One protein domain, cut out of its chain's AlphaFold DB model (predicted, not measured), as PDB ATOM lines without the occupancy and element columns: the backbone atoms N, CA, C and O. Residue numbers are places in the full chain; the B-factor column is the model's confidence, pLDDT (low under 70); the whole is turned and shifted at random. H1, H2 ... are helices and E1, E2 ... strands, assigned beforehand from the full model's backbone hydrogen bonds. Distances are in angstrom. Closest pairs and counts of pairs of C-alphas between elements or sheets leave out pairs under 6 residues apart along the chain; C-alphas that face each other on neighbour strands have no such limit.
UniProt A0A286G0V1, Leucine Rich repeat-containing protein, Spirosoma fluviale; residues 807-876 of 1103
ATOM      1  N   CYS A 807      27.996 -23.685  42.917       84.62
ATOM      2  CA  CYS A 807      29.167 -24.016  43.709       84.62
ATOM      3  C   CYS A 807      30.333 -24.463  42.808       84.62
ATOM      4  O   CYS A 807      30.234 -25.447  42.078       84.62
ATOM      5  N   ASN A 808      31.471 -23.773  42.901       78.88
ATOM      6  CA  ASN A 808      32.698 -24.069  42.150       78.88
ATOM      7  C   ASN A 808      33.599 -25.131  42.821       78.88
ATOM      8  O   ASN A 808      34.761 -25.291  42.442       78.88
ATOM      9  N   CYS A 809      33.098 -25.861  43.828       81.06
ATOM     10  CA  CYS A 809      33.854 -26.955  44.436       81.06
ATOM     11  C   CYS A 809      34.050 -28.114  43.443       81.06
ATOM     12  O   CYS A 809      33.289 -28.252  42.488       81.06
ATOM     13  N   LYS A 810      35.053 -28.973  43.677       77.25
ATOM     14  CA  LYS A 810      35.454 -30.035  42.730       77.25
ATOM     15  C   LYS A 810      34.288 -30.928  42.284       77.25
ATOM     16  O   LYS A 810      34.177 -31.217  41.097       77.25
ATOM     17  N   ASP A 811      33.410 -31.292  43.215       79.25
ATOM     18  CA  ASP A 811      32.254 -32.156  42.953       79.25
ATOM     19  C   ASP A 811      31.167 -31.433  42.142       79.25
ATOM     20  O   ASP A 811      30.550 -32.020  41.259       79.25
ATOM     21  N   CYS A 812      30.924 -30.148  42.427       79.38
ATOM     22  CA  CYS A 812      29.863 -29.369  41.784       79.38
ATOM     23  C   CYS A 812      30.289 -28.801  40.423       79.38
ATOM     24  O   CYS A 812      29.486 -28.810  39.498       79.38
ATOM     25  N   PHE A 813      31.556 -28.408  40.259       72.50
ATOM     26  CA  PHE A 813      32.113 -27.898  39.001       72.50
ATOM     27  C   PHE A 813      32.011 -28.905  37.841       72.50
ATOM     28  O   PHE A 813      31.921 -28.504  36.686       72.50
ATOM     29  N   GLN A 814      32.002 -30.211  38.137       68.44
ATOM     30  CA  GLN A 814      31.815 -31.279  37.143       68.44
ATOM     31  C   GLN A 814      30.409 -31.906  37.172       68.44
ATOM     32  O   GLN A 814      30.119 -32.795  36.369       68.44
ATOM     33  N   SER A 815      29.528 -31.462  38.076       75.00
ATOM     34  CA  SER A 815      28.164 -31.983  38.195       75.00
ATOM     35  C   SER A 815      27.243 -31.363  37.135       75.00
ATOM     36  O   SER A 815      27.289 -30.149  36.925       75.00
ATOM     37  N   PRO A 816      26.328 -32.132  36.509       67.00
ATOM     38  CA  PRO A 816      25.228 -31.535  35.750       67.00
ATOM     39  C   PRO A 816      24.318 -30.683  36.655       67.00
ATOM     40  O   PRO A 816      23.789 -29.665  36.208       67.00
ATOM     41  N   THR A 817      24.195 -31.067  37.931       74.25
ATOM     42  CA  THR A 817      23.392 -30.426  38.980       74.25
ATOM     43  C   THR A 817      24.295 -29.979  40.144       74.25
ATOM     44  O   THR A 817      24.467 -30.724  41.116       74.25
ATOM     45  N   PRO A 818      24.954 -28.807  40.051       82.12
ATOM     46  CA  PRO A 818      25.670 -28.211  41.179       82.12
ATOM     47  C   PRO A 818      24.692 -27.706  42.256       82.12
ATOM     48  O   PRO A 818      23.519 -27.465  41.978       82.12
ATOM     49  N   THR A 819      25.179 -27.502  43.483       86.38
ATOM     50  CA  THR A 819      24.479 -26.684  44.495       86.38
ATOM     51  C   THR A 819      24.587 -25.199  44.155       86.38
ATOM     52  O   THR A 819      25.480 -24.811  43.399       86.38
ATOM     53  N   PHE A 820      23.702 -24.360  44.700       86.44
ATOM     54  CA  PHE A 820      23.614 -22.939  44.349       86.44
ATOM     55  C   PHE A 820      23.489 -22.049  45.586       86.44
ATOM     56  O   PHE A 820      22.525 -22.156  46.333       86.44
ATOM     57  N   PHE A 821      24.404 -21.095  45.746       86.25
ATOM     58  CA  PHE A 821      24.365 -20.110  46.829       86.25
ATOM     59  C   PHE A 821      23.673 -18.821  46.381       86.25
ATOM     60  O   PHE A 821      23.970 -18.314  45.296       86.25
ATOM     61  N   SER A 822      22.811 -18.231  47.216       86.38
ATOM     62  CA  SER A 822      22.214 -16.928  46.896       86.38
ATOM     63  C   SER A 822      23.200 -15.768  47.049       86.38
ATOM     64  O   SER A 822      24.036 -15.743  47.959       86.38
ATOM     65  N   TRP A 823      23.087 -14.771  46.168       81.69
ATOM     66  CA  TRP A 823      23.853 -13.522  46.227       81.69
ATOM     67  C   TRP A 823      23.698 -12.817  47.578       81.69
ATOM     68  O   TRP A 823      24.681 -12.340  48.140       81.69
ATOM     69  N   THR A 824      22.497 -12.839  48.157       80.81
ATOM     70  CA  THR A 824      22.185 -12.314  49.498       80.81
ATOM     71  C   THR A 824      23.002 -12.991  50.604       80.81
ATOM     72  O   THR A 824      23.292 -12.378  51.630       80.81
ATOM     73  N   SER A 825      23.401 -14.250  50.401       83.31
ATOM     74  CA  SER A 825      24.266 -14.995  51.320       83.31
ATOM     75  C   SER A 825      25.745 -14.699  51.057       83.31
ATOM     76  O   SER A 825      26.477 -14.347  51.979       83.31
ATOM     77  N   LEU A 826      26.194 -14.775  49.798       82.69
ATOM     78  CA  LEU A 826      27.601 -14.546  49.445       82.69
ATOM     79  C   LEU A 826      28.052 -13.095  49.698       82.69
ATOM     80  O   LEU A 826      29.172 -12.875  50.158       82.69
ATOM     81  N   SER A 827      27.181 -12.109  49.469       78.31
ATOM     82  CA  SER A 827      27.453 -10.697  49.778       78.31
ATOM     83  C   SER A 827      27.646 -10.476  51.282       78.31
ATOM     84  O   SER A 827      28.667  -9.910  51.673       78.31
ATOM     85  N   LYS A 828      26.774 -11.033  52.138       82.44
ATOM     86  CA  LYS A 828      26.945 -11.025  53.606       82.44
ATOM     87  C   LYS A 828      28.260 -11.666  54.055       82.44
ATOM     88  O   LYS A 828      28.894 -11.158  54.974       82.44
ATOM     89  N   TYR A 829      28.722 -12.734  53.399       82.44
ATOM     90  CA  TYR A 829      30.034 -13.325  53.696       82.44
ATOM     91  C   TYR A 829      31.185 -12.355  53.357       82.44
ATOM     92  O   TYR A 829      32.118 -12.216  54.148       82.44
ATOM     93  N   VAL A 830      31.110 -11.613  52.242       79.06
ATOM     94  CA  VAL A 830      32.098 -10.568  51.889       79.06
ATOM     95  C   VAL A 830      32.052  -9.382  52.868       79.06
ATOM     96  O   VAL A 830      33.110  -8.914  53.314       79.06
ATOM     97  N   GLU A 831      30.854  -8.933  53.258       75.25
ATOM     98  CA  GLU A 831      30.636  -7.912  54.295       75.25
ATOM     99  C   GLU A 831      31.240  -8.339  55.647       75.25
ATOM    100  O   GLU A 831      31.966  -7.569  56.274       75.25
ATOM    101  N   GLN A 832      31.030  -9.590  56.062       77.50
ATOM    102  CA  GLN A 832      31.524 -10.153  57.327       77.50
ATOM    103  C   GLN A 832      32.972 -10.681  57.259       77.50
ATOM    104  O   GLN A 832      33.465 -11.259  58.225       77.50
ATOM    105  N   ASN A 833      33.687 -10.471  56.146       77.50
ATOM    106  CA  ASN A 833      35.065 -10.943  55.920       77.50
ATOM    107  C   ASN A 833      35.251 -12.475  55.869       77.50
ATOM    108  O   ASN A 833      36.385 -12.960  55.920       77.50
ATOM    109  N   ILE A 834      34.164 -13.240  55.768       80.62
ATOM    110  CA  ILE A 834      34.171 -14.701  55.764       80.62
ATOM    111  C   ILE A 834      34.611 -15.179  54.375       80.62
ATOM    112  O   ILE A 834      33.852 -15.174  53.409       80.62
ATOM    113  N   LYS A 835      35.883 -15.576  54.263       83.56
ATOM    114  CA  LYS A 835      36.527 -15.903  52.976       83.56
ATOM    115  C   LYS A 835      36.006 -17.182  52.312       83.56
ATOM    116  O   LYS A 835      36.254 -17.382  51.121       83.56
ATOM    117  N   THR A 836      35.341 -18.056  53.065       86.38
ATOM    118  CA  THR A 836      34.927 -19.387  52.611       86.38
ATOM    119  C   THR A 836      33.528 -19.766  53.099       86.38
ATOM    120  O   THR A 836      33.117 -19.398  54.194       86.38
ATOM    121  N   ILE A 837      32.813 -20.543  52.287       85.88
ATOM    122  CA  ILE A 837      31.484 -21.097  52.572       85.88
ATOM    123  C   ILE A 837      31.527 -22.631  52.454       85.88
ATOM    124  O   ILE A 837      32.431 -23.190  51.834       85.88
ATOM    125  N   ASN A 838      30.598 -23.352  53.081       85.56
ATOM    126  CA  ASN A 838      30.523 -24.812  52.951       85.56
ATOM    127  C   ASN A 838      29.548 -25.186  51.831       85.56
ATOM    128  O   ASN A 838      28.500 -24.565  51.708       85.56
ATOM    129  N   CYS A 839      29.876 -26.201  51.029       82.38
ATOM    130  CA  CYS A 839      28.969 -26.715  50.006       82.38
ATOM    131  C   CYS A 839      27.720 -27.320  50.663       82.38
ATOM    132  O   CYS A 839      27.841 -28.115  51.595       82.38
ATOM    133  N   GLU A 840      26.533 -26.991  50.151       79.75
ATOM    134  CA  GLU A 840      25.247 -27.442  50.712       79.75
ATOM    135  C   GLU A 840      25.064 -28.970  50.655       79.75
ATOM    136  O   GLU A 840      24.390 -29.540  51.507       79.75
ATOM    137  N   ASN A 841      25.776 -29.660  49.753       72.62
ATOM    138  CA  ASN A 841      25.883 -31.127  49.733       72.62
ATOM    139  C   ASN A 841      26.639 -31.706  50.954       72.62
ATOM    140  O   ASN A 841      26.836 -32.915  51.039       72.62
ATOM    141  N   GLY A 842      27.138 -30.873  51.875       61.59
ATOM    142  CA  GLY A 842      27.768 -31.254  53.146       61.59
ATOM    143  C   GLY A 842      29.185 -31.842  53.052       61.59
ATOM    144  O   GLY A 842      29.944 -31.754  54.018       61.59
ATOM    145  N   LEU A 843      29.559 -32.406  51.899       63.09
ATOM    146  CA  LEU A 843      30.811 -33.147  51.693       63.09
ATOM    147  C   LEU A 843      32.063 -32.254  51.616       63.09
ATOM    148  O   LEU A 843      33.097 -32.611  52.180       63.09
ATOM    149  N   ILE A 844      31.983 -31.089  50.960       71.56
ATOM    150  CA  ILE A 844      33.117 -30.157  50.824       71.56
ATOM    151  C   ILE A 844      32.903 -28.908  51.681       71.56
ATOM    152  O   ILE A 844      31.958 -28.143  51.488       71.56
ATOM    153  N   LYS A 845      33.850 -28.671  52.591       73.06
ATOM    154  CA  LYS A 845      33.954 -27.458  53.412       73.06
ATOM    155  C   LYS A 845      34.993 -26.498  52.829       73.06
ATOM    156  O   LYS A 845      35.943 -26.941  52.190       73.06
ATOM    157  N   GLY A 846      34.846 -25.201  53.094       76.00
ATOM    158  CA  GLY A 846      35.885 -24.213  52.777       76.00
ATOM    159  C   GLY A 846      35.947 -23.727  51.317       76.00
ATOM    160  O   GLY A 846      37.020 -23.349  50.855       76.00
ATOM    161  N   VAL A 847      34.827 -23.723  50.590       81.94
ATOM    162  CA  VAL A 847      34.711 -23.215  49.210       81.94
ATOM    163  C   VAL A 847      34.996 -21.699  49.173       81.94
ATOM    164  O   VAL A 847      34.327 -20.960  49.896       81.94
ATOM    165  N   PRO A 848      35.965 -21.194  48.381       81.88
ATOM    166  CA  PRO A 848      36.309 -19.766  48.352       81.88
ATOM    167  C   PRO A 848      35.186 -18.863  47.817       81.88
ATOM    168  O   PRO A 848      34.697 -19.069  46.709       81.88
ATOM    169  N   VAL A 849      34.824 -17.814  48.568       82.00
ATOM    170  CA  VAL A 849      33.680 -16.936  48.241       82.00
ATOM    171  C   VAL A 849      33.945 -16.030  47.034       82.00
ATOM    172  O   VAL A 849      33.098 -15.938  46.151       82.00
ATOM    173  N   ILE A 850      35.113 -15.383  46.939       79.38
ATOM    174  CA  ILE A 850      35.389 -14.442  45.833       79.38
ATOM    175  C   ILE A 850      35.368 -15.136  44.449       79.38
ATOM    176  O   ILE A 850      34.667 -14.635  43.573       79.38
ATOM    177  N   PRO A 851      35.983 -16.322  44.247       78.62
ATOM    178  CA  PRO A 851      35.866 -17.073  42.990       78.62
ATOM    179  C   PRO A 851      34.470 -17.639  42.667       78.62
ATOM    180  O   PRO A 851      34.275 -18.121  41.555       78.62
ATOM    181  N   LEU A 852      33.507 -17.636  43.602       79.69
ATOM    182  CA  LEU A 852      32.093 -17.887  43.267       79.69
ATOM    183  C   LEU A 852      31.467 -16.645  42.617       79.69
ATOM    184  O   LEU A 852      30.661 -16.764  41.700       79.69
ATOM    185  N   LEU A 853      31.856 -15.452  43.079       74.56
ATOM    186  CA  LEU A 853      31.339 -14.184  42.572       74.56
ATOM    187  C   LEU A 853      31.972 -13.792  41.233       74.56
ATOM    188  O   LEU A 853      31.242 -13.447  40.309       74.56
ATOM    189  N   GLU A 854      33.297 -13.915  41.084       72.38
ATOM    190  CA  GLU A 854      34.011 -13.591  39.832       72.38
ATOM    191  C   GLU A 854      33.579 -14.458  38.627       72.38
ATOM    192  O   GLU A 854      33.902 -14.129  37.489       72.38
ATOM    193  N   GLY A 855      32.841 -15.553  38.854       68.69
ATOM    194  CA  GLY A 855      32.262 -16.379  37.791       68.69
ATOM    195  C   GLY A 855      30.952 -15.849  37.188       68.69
ATOM    196  O   GLY A 855      30.541 -16.354  36.147       68.69
ATOM    197  N   ILE A 856      30.286 -14.876  37.827       74.88
ATOM    198  CA  ILE A 856      28.921 -14.403  37.482       74.88
ATOM    199  C   ILE A 856      28.775 -12.873  37.538       74.88
ATOM    200  O   ILE A 856      27.893 -12.311  36.880       74.88
ATOM    201  N   TYR A 857      29.625 -12.200  38.311       73.06
ATOM    202  CA  TYR A 857      29.619 -10.758  38.521       73.06
ATOM    203  C   TYR A 857      30.976 -10.171  38.141       73.06
ATOM    204  O   TYR A 857      32.024 -10.792  38.334       73.06
ATOM    205  N   ASP A 858      30.961  -8.953  37.612       66.94
ATOM    206  CA  ASP A 858      32.177  -8.203  37.333       66.94
ATOM    207  C   ASP A 858      32.892  -7.747  38.621       66.94
ATOM    208  O   ASP A 858      32.381  -7.810  39.745       66.94
ATOM    209  N   LYS A 859      34.120  -7.251  38.447       67.19
ATOM    210  CA  LYS A 859      34.957  -6.812  39.567       67.19
ATOM    211  C   LYS A 859      34.483  -5.500  40.193       67.19
ATOM    212  O   LYS A 859      34.855  -5.238  41.332       67.19
ATOM    213  N   GLU A 860      33.672  -4.684  39.526       64.00
ATOM    214  CA  GLU A 860      33.164  -3.429  40.091       64.00
ATOM    215  C   GLU A 860      32.010  -3.686  41.066       64.00
ATOM    216  O   GLU A 860      32.054  -3.179  42.189       64.00
ATOM    217  N   ARG A 861      31.062  -4.564  40.711       66.56
ATOM    218  CA  ARG A 861      29.964  -5.019  41.586       66.56
ATOM    219  C   ARG A 861      30.473  -5.807  42.805       66.56
ATOM    220  O   ARG A 861      29.866  -5.750  43.871       66.56
ATOM    221  N   ILE A 862      31.623  -6.479  42.696       68.06
ATOM    222  CA  ILE A 862      32.325  -7.094  43.844       68.06
ATOM    223  C   ILE A 862      33.069  -6.035  44.682       68.06
ATOM    224  O   ILE A 862      33.030  -6.071  45.915       68.06
ATOM    225  N   ASN A 863      33.742  -5.076  44.038       69.06
ATOM    226  CA  ASN A 863      34.476  -4.010  44.726       69.06
ATOM    227  C   ASN A 863      33.553  -3.024  45.460       69.06
ATOM    228  O   ASN A 863      33.967  -2.484  46.486       69.06
ATOM    229  N   SER A 864      32.327  -2.782  44.985       69.56
ATOM    230  CA  SER A 864      31.376  -1.873  45.639       69.56
ATOM    231  C   SER A 864      30.985  -2.363  47.036       69.56
ATOM    232  O   SER A 864      31.047  -1.581  47.981       69.56
ATOM    233  N   ILE A 865      30.732  -3.666  47.217       63.41
ATOM    234  CA  ILE A 865      30.493  -4.278  48.540       63.41
ATOM    235  C   ILE A 865      31.704  -4.065  49.459       63.41
ATOM    236  O   ILE A 865      31.556  -3.726  50.633       63.41
ATOM    237  N   GLN A 866      32.926  -4.203  48.933       64.69
ATOM    238  CA  GLN A 866      34.151  -3.977  49.708       64.69
ATOM    239  C   GLN A 866      34.386  -2.497  50.074       64.69
ATOM    240  O   GLN A 866      35.135  -2.231  51.018       64.69
ATOM    241  N   ARG A 867      33.758  -1.543  49.370       66.75
ATOM    242  CA  ARG A 867      33.719  -0.111  49.729       66.75
ATOM    243  C   ARG A 867      32.630   0.155  50.773       66.75
ATOM    244  O   ARG A 867      32.968   0.551  51.885       66.75
ATOM    245  N   ALA A 868      31.387  -0.245  50.497       55.72
ATOM    246  CA  ALA A 868      30.244  -0.116  51.408       55.72
ATOM    247  C   ALA A 868      30.506  -0.744  52.789       55.72
ATOM    248  O   ALA A 868      30.127  -0.196  53.824       55.72
ATOM    249  N   ARG A 869      31.236  -1.865  52.837       59.56
ATOM    250  CA  ARG A 869      31.724  -2.464  54.084       59.56
ATOM    251  C   ARG A 869      32.708  -1.555  54.834       59.56
ATOM    252  O   ARG A 869      32.579  -1.424  56.045       59.56
ATOM    253  N   LYS A 870      33.694  -0.953  54.155       54.94
ATOM    254  CA  LYS A 870      34.655  -0.014  54.775       54.94
ATOM    255  C   LYS A 870      33.963   1.251  55.285       54.94
ATOM    256  O   LYS A 870      34.392   1.803  56.289       54.94
ATOM    257  N   GLU A 871      32.895   1.674  54.614       49.53
ATOM    258  CA  GLU A 871      32.050   2.795  55.025       49.53
ATOM    259  C   GLU A 871      31.221   2.437  56.269       49.53
ATOM    260  O   GLU A 871      31.372   3.105  57.293       49.53
ATOM    261  N   ARG A 872      30.460   1.327  56.255       47.44
ATOM    262  CA  ARG A 872      29.697   0.837  57.426       47.44
ATOM    263  C   ARG A 872      30.582   0.523  58.638       47.44
ATOM    264  O   ARG A 872      30.216   0.869  59.754       47.44
ATOM    265  N   MET A 873      31.773  -0.052  58.433       45.00
ATOM    266  CA  MET A 873      32.778  -0.250  59.494       45.00
ATOM    267  C   MET A 873      33.291   1.064  60.114       45.00
ATOM    268  O   MET A 873      33.998   1.013  61.113       45.00
ATOM    269  N   SER A 874      32.956   2.224  59.544       38.44
ATOM    270  CA  SER A 874      33.264   3.548  60.099       38.44
ATOM    271  C   SER A 874      32.031   4.359  60.515       38.44
ATOM    272  O   SER A 874      32.144   5.564  60.697       38.44
ATOM    273  N   LEU A 875      30.871   3.708  60.653       35.09
ATOM    274  CA  LEU A 875      29.594   4.307  61.077       35.09
ATOM    275  C   LEU A 875      28.945   3.559  62.266       35.09
ATOM    276  O   LEU A 875      27.836   3.892  62.665       35.09
ATOM    277  N   GLY A 876      29.598   2.521  62.804       30.88
ATOM    278  CA  GLY A 876      28.948   1.505  63.647       30.88
ATOM    279  C   GLY A 876      28.723   1.832  65.131       30.88
ATOM    280  O   GLY A 876      27.896   1.168  65.745       30.88
TER     281      GLY A 876
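This is residues 807 to 876 of the 1103 residues of the protein "Leucine Rich repeat-containing protein" of Spirosoma fluviale (UniProt A0A286G0V1). The shape is elongated: the helix H4 lies at one end and the one-turn helix H1 near the other, with H2 and the small helix H3 in the middle between them. E1 leads from the H1 end into H2, and the long stretch of residues 832 to 849 runs from H2 out to the H1 end and folds back to H3, its two limbs paired briefly as strands are, residues 836 to 837 antiparallel with residues 847 to 848. The printed part has 70 residues, with four named helices and one named strand in the order H1, E1, H2, H3, H4. The class is mostly helix, though the named elements hold only 34 of the 70 residues, under half. It is only just compact, close to loose, with a radius of gyration of the C-alphas of 13.2 A and spans of 42 by 23 by 15 A.

H1 is residues 810 to 813, with C-alpha 810 at (35.454, -30.035, 42.730). The strand E1 is residues 820 to 822, and it pairs with no named strand. H2 is residues 823 to 831 and measures 11.9 A from first to last C-alpha; it begins at C-alpha 823 at (23.853, -13.522, 46.227). H3 is residues 850 to 853. H4, the longest helix, is residues 859 to 872 and measures 20.1 A, ending at C-alpha 872 at (29.697, 0.837, 57.426).

H1 touches no helix, and it is apart from E1. E1 and H2 meet only through their link, which is tight. H2 touches H4, which takes part with residues 865 to 869 alone; their closest C-alphas are those of Glu 831 and Arg 869, 5.6 A apart. Their lines stand at a steep tilt of 55 degrees, and they run the same way. H2 and H3 are close but not clearly touching, with the closest C-alphas, those of Leu 826 and Leu 853, 7.8 A apart. H3 and H4 are also close but not clearly touching; their closest C-alphas, those of Leu 853 and Ile 862, are 7.3 A apart. Among the pairs that are apart are H1 and H4, and E1 and H3. Of the O i to N i+4 pairs, 4 of 5 in H2 and 7 of 10 in H4 are within hydrogen-bond range, while H1 and H3 are too short for such a pair.

The two C-alphas farthest apart are those of Pro 816 and Leu 875, at 44.1 A. The printed part has no cut. The link from H2 to H3 is long, with 18 residues; the link from H1 to E1 is short, and that from H3 to H4 is tight. The mean pLDDT of the printed part is 72.5, and 24 residues are under 70, among them residues 842 to 843 and residues 858 to 876.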